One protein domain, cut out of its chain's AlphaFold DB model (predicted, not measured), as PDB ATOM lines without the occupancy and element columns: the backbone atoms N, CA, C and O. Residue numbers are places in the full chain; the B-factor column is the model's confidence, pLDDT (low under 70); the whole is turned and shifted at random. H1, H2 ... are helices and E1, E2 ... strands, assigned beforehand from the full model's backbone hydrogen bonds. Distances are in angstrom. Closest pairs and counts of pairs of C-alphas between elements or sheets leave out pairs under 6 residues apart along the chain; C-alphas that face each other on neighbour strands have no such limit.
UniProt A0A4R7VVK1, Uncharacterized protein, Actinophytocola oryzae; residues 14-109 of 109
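AT A GLANCE: This is residues 14 to 109 of the 109 residues of an uncharacterized protein of Actinophytocola oryzae (UniProt A0A4R7VVK1). A long helical hairpin, H2 and H3 side by side, makes the main body; the small strand hairpin E1 and E2 lies off the end where H2 begins, and H1 is set apart, its residues 25 to 28 sticking out. The printed part has 96 residues in the order H1, E1, E2, H2, H3, mostly helix, with an antiparallel sheet E1 - E2. It is only just loose, close to compact, radius of gyration of the C-alphas 15.2 A, and flat, spanning 41 by 38 by 19 A.

HOW THE PARTS SIT: H1, residues 18 to 28, is apart from H2, residues 61 to 81, and H3, residues 90 to 108. E1, residues 37 to 39, and E2, residues 45 to 47, form an antiparallel hairpin; N 38 and O 46 are 2.8 A apart, within hydrogen-bond range. H2 and H3, a helical hairpin, touch at a shallow tilt of 14 degrees, opposite ways; their closest C-alphas, of His 68 and Ala 104, are 4.2 A apart. In H1, H2 and H3 every O i to N i+4 pair is within hydrogen-bond range.

IN THESE COORDINATES: H1 begins at C-alpha 18 (31.662, -31.913, 18.016) and measures 14.9 A; E1 and E2 each measure 7.1 A. H2 measures 30.8 A; H3 measures 27.1 A and ends at C-alpha 108 (13.016, -27.364, 9.159).

THE WHOLE: The printed part has no cut; the link E2 to H2 is long. Residues 16 to 35, 83 to 87 and 109 have pLDDT under 70.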
ATOM      1  N   VAL A  14      21.879 -32.965  19.621       82.62
ATOM      2  CA  VAL A  14      22.208 -31.833  20.498       82.62
ATOM      3  C   VAL A  14      23.410 -32.126  21.405       82.62
ATOM      4  O   VAL A  14      24.237 -31.245  21.616       82.62
ATOM      5  N   GLU A  15      23.573 -33.375  21.855       72.12
ATOM      6  CA  GLU A  15      24.743 -33.846  22.619       72.12
ATOM      7  C   GLU A  15      25.931 -34.185  21.702       72.12
ATOM      8  O   GLU A  15      27.091 -34.155  22.107       72.12
ATOM      9  N   ALA A  16      25.648 -34.549  20.451       59.12
ATOM     10  CA  ALA A  16      26.615 -35.044  19.482       59.12
ATOM     11  C   ALA A  16      27.336 -33.930  18.711       59.12
ATOM     12  O   ALA A  16      28.188 -34.249  17.874       59.12
ATOM     13  N   ARG A  17      27.050 -32.644  18.978       55.50
ATOM     14  CA  ARG A  17      27.894 -31.554  18.467       55.50
ATOM     15  C   ARG A  17      29.342 -31.839  18.859       55.50
ATOM     16  O   ARG A  17      29.648 -32.130  20.013       55.50
ATOM     17  N   ALA A  18      30.222 -31.739  17.865       48.56
ATOM     18  CA  ALA A  18      31.662 -31.913  18.016       48.56
ATOM     19  C   ALA A  18      32.235 -31.073  19.171       48.56
ATOM     20  O   ALA A  18      33.216 -31.484  19.774       48.56
ATOM     21  N   ASP A  19      31.572 -29.975  19.538       49.47
ATOM     22  CA  ASP A  19      31.923 -29.107  20.663       49.47
ATOM     23  C   ASP A  19      31.813 -29.822  22.027       49.47
ATOM     24  O   ASP A  19      32.694 -29.671  22.868       49.47
ATOM     25  N   PHE A  20      30.803 -30.677  22.242       49.62
ATOM     26  CA  PHE A  20      30.623 -31.388  23.519       49.62
ATOM     27  C   PHE A  20      31.623 -32.543  23.674       49.62
ATOM     28  O   PHE A  20      32.162 -32.781  24.754       49.62
ATOM     29  N   ARG A  21      31.943 -33.240  22.575       49.62
ATOM     30  CA  ARG A  21      32.977 -34.290  22.577       49.62
ATOM     31  C   ARG A  21      34.394 -33.745  22.501       49.62
ATOM     32  O   ARG A  21      35.275 -34.352  23.090       49.62
ATOM     33  N   GLY A  22      34.621 -32.622  21.825       46.47
ATOM     34  CA  GLY A  22      35.889 -31.897  21.846       46.47
ATOM     35  C   GLY A  22      36.196 -31.377  23.248       46.47
ATOM     36  O   GLY A  22      37.308 -31.566  23.735       46.47
ATOM     37  N   ALA A  23      35.185 -30.849  23.947       48.72
ATOM     38  CA  ALA A  23      35.298 -30.486  25.356       48.72
ATOM     39  C   ALA A  23      35.594 -31.708  26.248       48.72
ATOM     40  O   ALA A  23      36.533 -31.668  27.038       48.72
ATOM     41  N   LEU A  24      34.879 -32.830  26.077       45.47
ATOM     42  CA  LEU A  24      35.165 -34.069  26.819       45.47
ATOM     43  C   LEU A  24      36.544 -34.660  26.485       45.47
ATOM     44  O   LEU A  24      37.236 -35.125  27.382       45.47
ATOM     45  N   SER A  25      36.982 -34.596  25.227       50.00
ATOM     46  CA  SER A  25      38.314 -35.033  24.793       50.00
ATOM     47  C   SER A  25      39.417 -34.181  25.418       50.00
ATOM     48  O   SER A  25      40.457 -34.718  25.794       50.00
ATOM     49  N   SER A  26      39.193 -32.871  25.549       49.94
ATOM     50  CA  SER A  26      40.134 -31.955  26.195       49.94
ATOM     51  C   SER A  26      40.230 -32.177  27.708       49.94
ATOM     52  O   SER A  26      41.247 -31.827  28.298       49.94
ATOM     53  N   VAL A  27      39.189 -32.739  28.334       52.47
ATOM     54  CA  VAL A  27      39.120 -32.979  29.786       52.47
ATOM     55  C   VAL A  27      39.560 -34.395  30.168       52.47
ATOM     56  O   VAL A  27      40.185 -34.576  31.208       52.47
ATOM     57  N   LEU A  28      39.249 -35.407  29.353       57.06
ATOM     58  CA  LEU A  28      39.409 -36.818  29.727       57.06
ATOM     59  C   LEU A  28      40.599 -37.516  29.058       57.06
ATOM     60  O   LEU A  28      40.897 -38.652  29.417       57.06
ATOM     61  N   GLY A  29      41.271 -36.883  28.086       47.34
ATOM     62  CA  GLY A  29      42.471 -37.431  27.428       47.34
ATOM     63  C   GLY A  29      42.264 -38.760  26.682       47.34
ATOM     64  O   GLY A  29      43.223 -39.335  26.175       47.34
ATOM     65  N   ALA A  30      41.024 -39.245  26.603       49.88
ATOM     66  CA  ALA A  30      40.646 -40.509  25.999       49.88
ATOM     67  C   ALA A  30      39.446 -40.279  25.083       49.88
ATOM     68  O   ALA A  30      38.385 -39.830  25.520       49.88
ATOM     69  N   VAL A  31      39.619 -40.595  23.801       53.69
ATOM     70  CA  VAL A  31      38.505 -40.717  22.863       53.69
ATOM     71  C   VAL A  31      37.899 -42.096  23.121       53.69
ATOM     72  O   VAL A  31      38.560 -43.087  22.811       53.69
ATOM     73  N   PRO A  32      36.697 -42.222  23.715       52.72
ATOM     74  CA  PRO A  32      36.009 -43.500  23.664       52.72
ATOM     75  C   PRO A  32      35.809 -43.838  22.189       52.72
ATOM     76  O   PRO A  32      35.334 -42.986  21.432       52.72
ATOM     77  N   ASP A  33      36.210 -45.047  21.796       54.97
ATOM     78  CA  ASP A  33      36.055 -45.549  20.434       54.97
ATOM     79  C   ASP A  33      34.590 -45.348  20.035       54.97
ATOM     80  O   ASP A  33      33.670 -45.941  20.610       54.97
ATOM     81  N   ALA A  34      34.347 -44.368  19.162       58.53
ATOM     82  CA  ALA A  34      32.988 -43.951  18.883       58.53
ATOM     83  C   ALA A  34      32.322 -45.106  18.129       58.53
ATOM     84  O   ALA A  34      32.879 -45.554  17.124       58.53
ATOM     85  N   PRO A  35      31.151 -45.596  18.571       64.50
ATOM     86  CA  PRO A  35      30.554 -46.771  17.963       64.50
ATOM     87  C   PRO A  35      30.376 -46.524  16.463       64.50
ATOM     88  O   PRO A  35      29.830 -45.494  16.045       64.50
ATOM     89  N   GLY A  36      30.897 -47.461  15.664       81.12
ATOM     90  CA  GLY A  36      30.884 -47.379  14.203       81.12
ATOM     91  C   GLY A  36      29.468 -47.329  13.631       81.12
ATOM     92  O   GLY A  36      29.276 -46.800  12.540       81.12
ATOM     93  N   ILE A  37      28.482 -47.802  14.401       88.62
ATOM     94  CA  ILE A  37      27.048 -47.756  14.120       88.62
ATOM     95  C   ILE A  37      26.341 -46.956  15.220       88.62
ATOM     96  O   ILE A  37      26.635 -47.119  16.403       88.62
ATOM     97  N   VAL A  38      25.393 -46.104  14.837       89.69
ATOM     98  CA  VAL A  38      24.585 -45.290  15.749       89.69
ATOM     99  C   VAL A  38      23.102 -45.430  15.440       89.69
ATOM    100  O   VAL A  38      22.704 -45.660  14.298       89.69
ATOM    101  N   THR A  39      22.274 -45.216  16.463       93.62
ATOM    102  CA  THR A  39      20.836 -45.030  16.259       93.62
ATOM    103  C   THR A  39      20.587 -43.610  15.774       93.62
ATOM    104  O   THR A  39      21.020 -42.646  16.406       93.62
ATOM    105  N   THR A  40      19.880 -43.480  14.665       94.88
ATOM    106  CA  THR A  40      19.574 -42.194  14.035       94.88
ATOM    107  C   THR A  40      18.266 -41.598  14.558       94.88
ATOM    108  O   THR A  40      17.461 -42.284  15.196       94.88
ATOM    109  N   GLY A  41      18.027 -40.318  14.271       95.19
ATOM    110  CA  GLY A  41      16.772 -39.631  14.586       95.19
ATOM    111  C   GLY A  41      15.539 -40.279  13.946       95.19
ATOM    112  O   GLY A  41      14.463 -40.250  14.534       95.19
ATOM    113  N   CYS A  42      15.699 -40.939  12.793       96.44
ATOM    114  CA  CYS A  42      14.625 -41.696  12.142       96.44
ATOM    115  C   CYS A  42      14.451 -43.129  12.681       96.44
ATOM    116  O   CYS A  42      13.563 -43.847  12.232       96.44
ATOM    117  N   GLY A  43      15.265 -43.551  13.654       95.19
ATOM    118  CA  GLY A  43      15.115 -44.830  14.354       95.19
ATOM    119  C   GLY A  43      15.897 -46.001  13.759       95.19
ATOM    120  O   GLY A  43      15.937 -47.062  14.382       95.19
ATOM    121  N   ILE A  44      16.565 -45.826  12.615       94.44
ATOM    122  CA  ILE A  44      17.401 -46.881  12.028       94.44
ATOM    123  C   ILE A  44      18.812 -46.879  12.623       94.44
ATOM    124  O   ILE A  44      19.281 -45.863  13.148       94.44
ATOM    125  N   GLN A  45      19.507 -48.008  12.487       93.56
ATOM    126  CA  GLN A  45      20.945 -48.090  12.716       93.56
ATOM    127  C   GLN A  45      21.689 -47.693  11.439       93.56
ATOM    128  O   GLN A  45      21.463 -48.294  10.391       93.56
ATOM    129  N   ALA A  46      22.587 -46.716  11.529       90.44
ATOM    130  CA  ALA A  46      23.425 -46.286  10.412       90.44
ATOM    131  C   ALA A  46      24.883 -46.158  10.849       90.44
ATOM    132  O   ALA A  46      25.177 -45.930  12.024       90.44
ATOM    133  N   GLY A  47      25.808 -46.284   9.899       90.31
ATOM    134  CA  GLY A  47      27.213 -46.001  10.163       90.31
ATOM    135  C   GLY A  47      27.403 -44.554  10.612       90.31
ATOM    136  O   GLY A  47      26.775 -43.651  10.068       90.31
ATOM    137  N   ARG A  48      28.304 -44.296  11.564       85.50
ATOM    138  CA  ARG A  48      28.612 -42.926  12.012       85.50
ATOM    139  C   ARG A  48      29.049 -42.018  10.855       85.50
ATOM    140  O   ARG A  48      28.706 -40.840  10.853       85.50
ATOM    141  N   ALA A  49      29.742 -42.572   9.858       89.62
ATOM    142  CA  ALA A  49      30.127 -41.864   8.633       89.62
ATOM    143  C   ALA A  49      28.927 -41.408   7.777       89.62
ATOM    144  O   ALA A  49      29.058 -40.468   7.002       89.62
ATOM    145  N   MET A  50      27.758 -42.032   7.953       93.69
ATOM    146  CA  MET A  50      26.496 -41.680   7.294       93.69
ATOM    147  C   MET A  50      25.652 -40.709   8.133       93.69
ATOM    148  O   MET A  50      24.455 -40.562   7.900       93.69
ATOM    149  N   THR A  51      26.246 -40.056   9.138       93.00
ATOM    150  CA  THR A  51      25.565 -39.051   9.961       93.00
ATOM    151  C   THR A  51      26.216 -37.683   9.835       93.00
ATOM    152  O   THR A  51      27.426 -37.575   9.650       93.00
ATOM    153  N   SER A  52      25.421 -36.625   9.970       92.12
ATOM    154  CA  SER A  52      25.903 -35.250  10.008       92.12
ATOM    155  C   SER A  52      25.125 -34.428  11.030       92.12
ATOM    156  O   SER A  52      23.927 -34.616  11.229       92.12
ATOM    157  N   THR A  53      25.817 -33.491  11.672       91.00
ATOM    158  CA  THR A  53      25.209 -32.432  12.490       91.00
ATOM    159  C   THR A  53      24.948 -31.158  11.683       91.00
ATOM    160  O   THR A  53      24.386 -30.206  12.215       91.00
ATOM    161  N   ARG A  54      25.371 -31.117  10.412       92.12
ATOM    162  CA  ARG A  54      25.200 -29.971   9.516       92.12
ATOM    163  C   ARG A  54      23.888 -30.099   8.738       92.12
ATOM    164  O   ARG A  54      23.776 -31.049   7.958       92.12
ATOM    165  N   PRO A  55      22.933 -29.164   8.890       94.75
ATOM    166  CA  PRO A  55      21.637 -29.240   8.219       94.75
ATOM    167  C   PRO A  55      21.740 -29.419   6.702       94.75
ATOM    168  O   PRO A  55      21.022 -30.228   6.127       94.75
ATOM    169  N   GLU A  56      22.671 -28.723   6.049       94.06
ATOM    170  CA  GLU A  56      22.866 -28.761   4.596       94.06
ATOM    171  C   GLU A  56      23.350 -30.116   4.057       94.06
ATOM    172  O   GLU A  56      23.257 -30.373   2.863       94.06
ATOM    173  N   SER A  57      23.880 -30.988   4.918       95.19
ATOM    174  CA  SER A  57      24.350 -32.319   4.518       95.19
ATOM    175  C   SER A  57      23.319 -33.417   4.772       95.19
ATOM    176  O   SER A  57      23.508 -34.524   4.286       95.19
ATOM    177  N   VAL A  58      22.271 -33.152   5.559       96.69
ATOM    178  CA  VAL A  58      21.291 -34.166   5.974       96.69
ATOM    179  C   VAL A  58      20.197 -34.289   4.923       96.69
ATOM    180  O   VAL A  58      19.407 -33.365   4.722       96.69
ATOM    181  N   THR A  59      20.128 -35.463   4.297       96.88
ATOM    182  CA  THR A  59      19.169 -35.767   3.225       96.88
ATOM    183  C   THR A  59      17.990 -36.624   3.690       96.88
ATOM    184  O   THR A  59      17.009 -36.752   2.964       96.88
ATOM    185  N   CYS A  60      18.039 -37.195   4.899       97.38
ATOM    186  CA  CYS A  60      16.920 -37.931   5.491       97.38
ATOM    187  C   CYS A  60      15.892 -36.957   6.103       97.38
ATOM    188  O   CYS A  60      16.147 -36.388   7.167       97.38
ATOM    189  N   LEU A  61      14.717 -36.794   5.479       97.00
ATOM    190  CA  LEU A  61      13.672 -35.869   5.960       97.00
ATOM    191  C   LEU A  61      13.214 -36.154   7.406       97.00
ATOM    192  O   LEU A  61      13.249 -35.230   8.215       97.00
ATOM    193  N   PRO A  62      12.927 -37.406   7.824       97.38
ATOM    194  CA  PRO A  62      12.574 -37.663   9.223       97.38
ATOM    195  C   PRO A  62      13.689 -37.306  10.223       97.38
ATOM    196  O   PRO A  62      13.416 -36.960  11.371       97.38
ATOM    197  N   CYS A  63      14.962 -37.378   9.808       97.31
ATOM    198  CA  CYS A  63      16.084 -36.925  10.636       97.31
ATOM    199  C   CYS A  63      16.160 -35.397  10.733       97.31
ATOM    200  O   CYS A  63      16.561 -34.892  11.782       97.31
ATOM    201  N   ARG A  64      15.774 -34.671   9.677       97.81
ATOM    202  CA  ARG A  64      15.641 -33.209   9.710       97.81
ATOM    203  C   ARG A  64      14.554 -32.790  10.702       97.81
ATOM    204  O   ARG A  64      14.839 -32.012  11.608       97.81
ATOM    205  N   ASP A  65      13.378 -33.412  10.629       97.88
ATOM    206  CA  ASP A  65      12.266 -33.154  11.557       97.88
ATOM    207  C   ASP A  65      12.629 -33.488  13.008       97.88
ATOM    208  O   ASP A  65      12.269 -32.772  13.946       97.88
ATOM    209  N   HIS A  66      13.352 -34.594  13.217       97.00
ATOM    210  CA  HIS A  66      13.890 -34.948  14.530       97.00
ATOM    211  C   HIS A  66      14.829 -33.862  15.052       97.00
ATOM    212  O   HIS A  66      14.639 -33.382  16.166       97.00
ATOM    213  N   ALA A  67      15.816 -33.449  14.254       96.00
ATOM    214  CA  ALA A  67      16.779 -32.435  14.663       96.00
ATOM    215  C   ALA A  67      16.102 -31.098  14.978       96.00
ATOM    216  O   ALA A  67      16.367 -30.525  16.032       96.00
ATOM    217  N   HIS A  68      15.181 -30.652  14.120       96.88
ATOM    218  CA  HIS A  68      14.379 -29.451  14.336       96.88
ATOM    219  C   HIS A  68      13.711 -29.463  15.719       96.88
ATOM    220  O   HIS A  68      13.919 -28.548  16.515       96.88
ATOM    221  N   ARG A  69      12.989 -30.544  16.053       96.75
ATOM    222  CA  ARG A  69      12.332 -30.690  17.363       96.75
ATOM    223  C   ARG A  69      13.324 -30.692  18.522       96.75
ATOM    224  O   ARG A  69      13.093 -30.004  19.506       96.75
ATOM    225  N   GLN A  70      14.440 -31.412  18.403       95.56
ATOM    226  CA  GLN A  70      15.444 -31.477  19.470       95.56
ATOM    227  C   GLN A  70      16.095 -30.116  19.761       95.56
ATOM    228  O   GLN A  70      16.342 -29.792  20.922       95.56
ATOM    229  N   TYR A  71      16.358 -29.304  18.733       95.19
ATOM    230  CA  TYR A  71      16.907 -27.960  18.926       95.19
ATOM    231  C   TYR A  71      15.898 -27.005  19.581       95.19
ATOM    232  O   TYR A  71      16.296 -26.231  20.452       95.19
ATOM    233  N   LEU A  72      14.611 -27.091  19.225       95.88
ATOM    234  CA  LEU A  72      13.555 -26.324  19.895       95.88
ATOM    235  C   LEU A  72      13.361 -26.757  21.352       95.88
ATOM    236  O   LEU A  72      13.351 -25.914  22.243       95.88
ATOM    237  N   GLU A  73      13.287 -28.064  21.613       94.19
ATOM    238  CA  GLU A  73      13.156 -28.605  22.970       94.19
ATOM    239  C   GLU A  73      14.309 -28.146  23.875       94.19
ATOM    240  O   GLU A  73      14.082 -27.786  25.031       94.19
ATOM    241  N   LEU A  74      15.542 -28.114  23.357       92.06
ATOM    242  CA  LEU A  74      16.692 -27.611  24.106       92.06
ATOM    243  C   LEU A  74      16.615 -26.094  24.334       92.06
ATOM    244  O   LEU A  74      16.939 -25.634  25.427       92.06
ATOM    245  N   ALA A  75      16.174 -25.317  23.341       91.94
ATOM    246  CA  ALA A  75      15.982 -23.876  23.501       91.94
ATOM    247  C   ALA A  75      14.989 -23.580  24.638       91.94
ATOM    248  O   ALA A  75      15.299 -22.796  25.535       91.94
ATOM    249  N   ASP A  76      13.861 -24.291  24.666       92.75
ATOM    250  CA  ASP A  76      12.846 -24.162  25.715       92.75
ATOM    251  C   ASP A  76      13.380 -24.581  27.095       92.75
ATOM    252  O   ASP A  76      13.017 -23.996  28.118       92.75
ATOM    253  N   GLN A  77      14.240 -25.603  27.158       90.00
ATOM    254  CA  GLN A  77      14.895 -26.009  28.404       90.00
ATOM    255  C   GLN A  77      15.847 -24.927  28.923       90.00
ATOM    256  O   GLN A  77      15.813 -24.624  30.114       90.00
ATOM    257  N   ILE A  78      16.654 -24.313  28.052       87.81
ATOM    258  CA  ILE A  78      17.561 -23.221  28.437       87.81
ATOM    259  C   ILE A  78      16.771 -21.985  28.878       87.81
ATOM    260  O   ILE A  78      17.116 -21.376  29.891       87.81
ATOM    261  N   GLU A  79      15.676 -21.639  28.198       87.75
ATOM    262  CA  GLU A  79      14.812 -20.535  28.635       87.75
ATOM    263  C   GLU A  79      14.224 -20.781  30.032       87.75
ATOM    264  O   GLU A  79      14.168 -19.850  30.833       87.75
ATOM    265  N   LYS A  80      13.859 -22.026  30.370       86.06
ATOM    266  CA  LYS A  80      13.367 -22.397  31.712       86.06
ATOM    267  C   LYS A  80      14.436 -22.332  32.803       86.06
ATOM    268  O   LYS A  80      14.089 -22.193  33.972       86.06
ATOM    269  N   LEU A  81      15.718 -22.429  32.449       78.94
ATOM    270  CA  LEU A  81      16.822 -22.238  33.398       78.94
ATOM    271  C   LEU A  81      17.004 -20.764  33.787       78.94
ATOM    272  O   LEU A  81      17.659 -20.469  34.793       78.94
ATOM    273  N   ARG A  82      16.396 -19.828  33.044       71.44
ATOM    274  CA  ARG A  82      16.362 -18.412  33.414       71.44
ATOM    275  C   ARG A  82      15.691 -18.260  34.780       71.44
ATOM    276  O   ARG A  82      14.530 -18.604  34.962       71.44
ATOM    277  N   GLY A  83      16.434 -17.726  35.747       65.31
ATOM    278  CA  GLY A  83      15.947 -17.521  37.115       65.31
ATOM    279  C   GLY A  83      16.254 -18.659  38.091       65.31
ATOM    280  O   GLY A  83      15.975 -18.510  39.276       65.31
ATOM    281  N   ALA A  84      16.908 -19.744  37.657       67.31
ATOM    282  CA  ALA A  84      17.327 -20.845  38.534       67.31
ATOM    283  C   ALA A  84      18.596 -20.544  39.371       67.31
ATOM    284  O   ALA A  84      19.220 -21.461  39.903       67.31
ATOM    285  N   GLY A  85      19.013 -19.275  39.475       63.66
ATOM    286  CA  GLY A  85      20.182 -18.857  40.265       63.66
ATOM    287  C   GLY A  85      21.538 -19.333  39.724       63.66
ATOM    288  O   GLY A  85      22.519 -19.333  40.463       63.66
ATOM    289  N   MET A  86      21.609 -19.760  38.458       65.12
ATOM    290  CA  MET A  86      22.861 -20.188  37.831       65.12
ATOM    291  C   MET A  86      23.816 -19.010  37.593       65.12
ATOM    292  O   MET A  86      23.388 -17.911  37.252       65.12
ATOM    293  N   ALA A  87      25.121 -19.270  37.701       69.69
ATOM    294  CA  ALA A  87      26.203 -18.313  37.441       69.69
ATOM    295  C   ALA A  87      26.437 -18.036  35.937       69.69
ATOM    296  O   ALA A  87      27.562 -17.766  35.524       69.69
ATOM    297  N   VAL A  88      25.396 -18.149  35.110       71.06
ATOM    298  CA  VAL A  88      25.443 -17.859  33.671       71.06
ATOM    299  C   VAL A  88      24.733 -16.531  33.445       71.06
ATOM    300  O   VAL A  88      23.661 -16.303  34.010       71.06
ATOM    301  N   SER A  89      25.332 -15.641  32.650       81.00
ATOM    302  CA  SER A  89      24.719 -14.346  32.367       81.00
ATOM    303  C   SER A  89      23.419 -14.525  31.572       81.00
ATOM    304  O   SER A  89      23.280 -15.452  30.771       81.00
ATOM    305  N   GLY A  90      22.444 -13.639  31.790       81.94
ATOM    306  CA  GLY A  90      21.196 -13.660  31.019       81.94
ATOM    307  C   GLY A  90      21.430 -13.468  29.518       81.94
ATOM    308  O   GLY A  90      20.761 -14.110  28.715       81.94
ATOM    309  N   GLU A  91      22.426 -12.658  29.154       85.00
ATOM    310  CA  GLU A  91      22.807 -12.371  27.767       85.00
ATOM    311  C   GLU A  91      23.391 -13.610  27.065       85.00
ATOM    312  O   GLU A  91      23.049 -13.887  25.914       85.00
ATOM    313  N   ASP A  92      24.208 -14.406  27.766       85.31
ATOM    314  CA  ASP A  92      24.736 -15.667  27.230       85.31
ATOM    315  C   ASP A  92      23.614 -16.686  26.993       85.31
ATOM    316  O   ASP A  92      23.622 -17.404  25.989       85.31
ATOM    317  N   LEU A  93      22.624 -16.734  27.893       85.81
ATOM    318  CA  LEU A  93      21.443 -17.584  27.725       85.81
ATOM    319  C   LEU A  93      20.597 -17.128  26.526       85.81
ATOM    320  O   LEU A  93      20.177 -17.972  25.736       85.81
ATOM    321  N   ASP A  94      20.392 -15.820  26.348       88.00
ATOM    322  CA  ASP A  94      19.660 -15.257  25.203       88.00
ATOM    323  C   ASP A  94      20.332 -15.616  23.876       88.00
ATOM    324  O   ASP A  94      19.683 -16.103  22.942       88.00
ATOM    325  N   LEU A  95      21.652 -15.438  23.808       89.50
ATOM    326  CA  LEU A  95      22.429 -15.783  22.627       89.50
ATOM    327  C   LEU A  95      22.370 -17.290  22.340       89.50
ATOM    328  O   LEU A  95      22.200 -17.686  21.186       89.50
ATOM    329  N   ALA A  96      22.472 -18.137  23.368       89.00
ATOM    330  CA  ALA A  96      22.375 -19.585  23.214       89.00
ATOM    331  C   ALA A  96      21.007 -20.011  22.661       89.00
ATOM    332  O   ALA A  96      20.944 -20.772  21.693       89.00
ATOM    333  N   VAL A  97      19.916 -19.485  23.222       91.62
ATOM    334  CA  VAL A  97      18.545 -19.759  22.768       91.62
ATOM    335  C   VAL A  97      18.358 -19.339  21.311       91.62
ATOM    336  O   VAL A  97      17.839 -20.117  20.508       91.62
ATOM    337  N   LEU A  98      18.828 -18.144  20.941       94.38
ATOM    338  CA  LEU A  98      18.740 -17.645  19.568       94.38
ATOM    339  C   LEU A  98      19.486 -18.561  18.590       94.38
ATOM    340  O   LEU A  98      18.942 -18.924  17.547       94.38
ATOM    341  N   ARG A  99      20.693 -19.012  18.949       92.94
ATOM    342  CA  ARG A  99      21.477 -19.952  18.131       92.94
ATOM    343  C   ARG A  99      20.811 -21.316  17.976       92.94
ATOM    344  O   ARG A  99      20.929 -21.932  16.918       92.94
ATOM    345  N   LEU A 100      20.140 -21.810  19.014       93.19
ATOM    346  CA  LEU A 100      19.413 -23.077  18.949       93.19
ATOM    347  C   LEU A 100      18.195 -22.970  18.026       93.19
ATOM    348  O   LEU A 100      17.987 -23.859  17.205       93.19
ATOM    349  N   ARG A 101      17.448 -21.863  18.102       95.25
ATOM    350  CA  ARG A 101      16.316 -21.587  17.203       95.25
ATOM    351  C   ARG A 101      16.764 -21.445  15.746       95.25
ATOM    352  O   ARG A 101      16.203 -22.115  14.887       95.25
ATOM    353  N   GLU A 102      17.837 -20.695  15.488       95.50
ATOM    354  CA  GLU A 102      18.451 -20.579  14.153       95.50
ATOM    355  C   GLU A 102      18.839 -21.962  13.592       95.50
ATOM    356  O   GLU A 102      18.612 -22.271  12.421       95.50
ATOM    357  N   MET A 103      19.400 -22.838  14.432       94.12
ATOM    358  CA  MET A 103      19.745 -24.196  14.013       94.12
ATOM    359  C   MET A 103      18.504 -25.043  13.715       94.12
ATOM    360  O   MET A 103      18.494 -25.767  12.719       94.12
ATOM    361  N   ALA A 104      17.459 -24.946  14.544       95.38
ATOM    362  CA  ALA A 104      16.195 -25.635  14.304       95.38
ATOM    363  C   ALA A 104      15.602 -25.236  12.947       95.38
ATOM    364  O   ALA A 104      15.258 -26.108  12.149       95.38
ATOM    365  N   GLU A 105      15.544 -23.939  12.642       96.62
ATOM    366  CA  GLU A 105      15.035 -23.422  11.365       96.62
ATOM    367  C   GLU A 105      15.789 -23.999  10.164       96.62
ATOM    368  O   GLU A 105      15.172 -24.468   9.211       96.62
ATOM    369  N   ARG A 106      17.123 -24.078  10.237       96.00
ATOM    370  CA  ARG A 106      17.942 -24.664   9.161       96.00
ATOM    371  C   ARG A 106      17.667 -26.147   8.907       96.00
ATOM    372  O   ARG A 106      17.914 -26.621   7.798       96.00
ATOM    373  N   PHE A 107      17.200 -26.882   9.916       94.88
ATOM    374  CA  PHE A 107      16.735 -28.259   9.748       94.88
ATOM    375  C   PHE A 107      15.294 -28.335   9.229       94.88
ATOM    376  O   PHE A 107      14.988 -29.269   8.501       94.88
ATOM    377  N   GLY A 108      14.428 -27.378   9.572       85.19
ATOM    378  CA  GLY A 108      13.016 -27.364   9.159       85.19
ATOM    379  C   GLY A 108      12.750 -26.845   7.740       85.19
ATOM    380  O   GLY A 108      11.639 -27.017   7.245       85.19
ATOM    381  N   GLY A 109      13.740 -26.197   7.114       67.81
ATOM    382  CA  GLY A 109      13.691 -25.723   5.721       67.81
ATOM    383  C   GLY A 109      13.937 -26.794   4.668       67.81
ATOM    384  O   GLY A 109      14.549 -27.838   5.002       67.81
TER     385      GLY A 109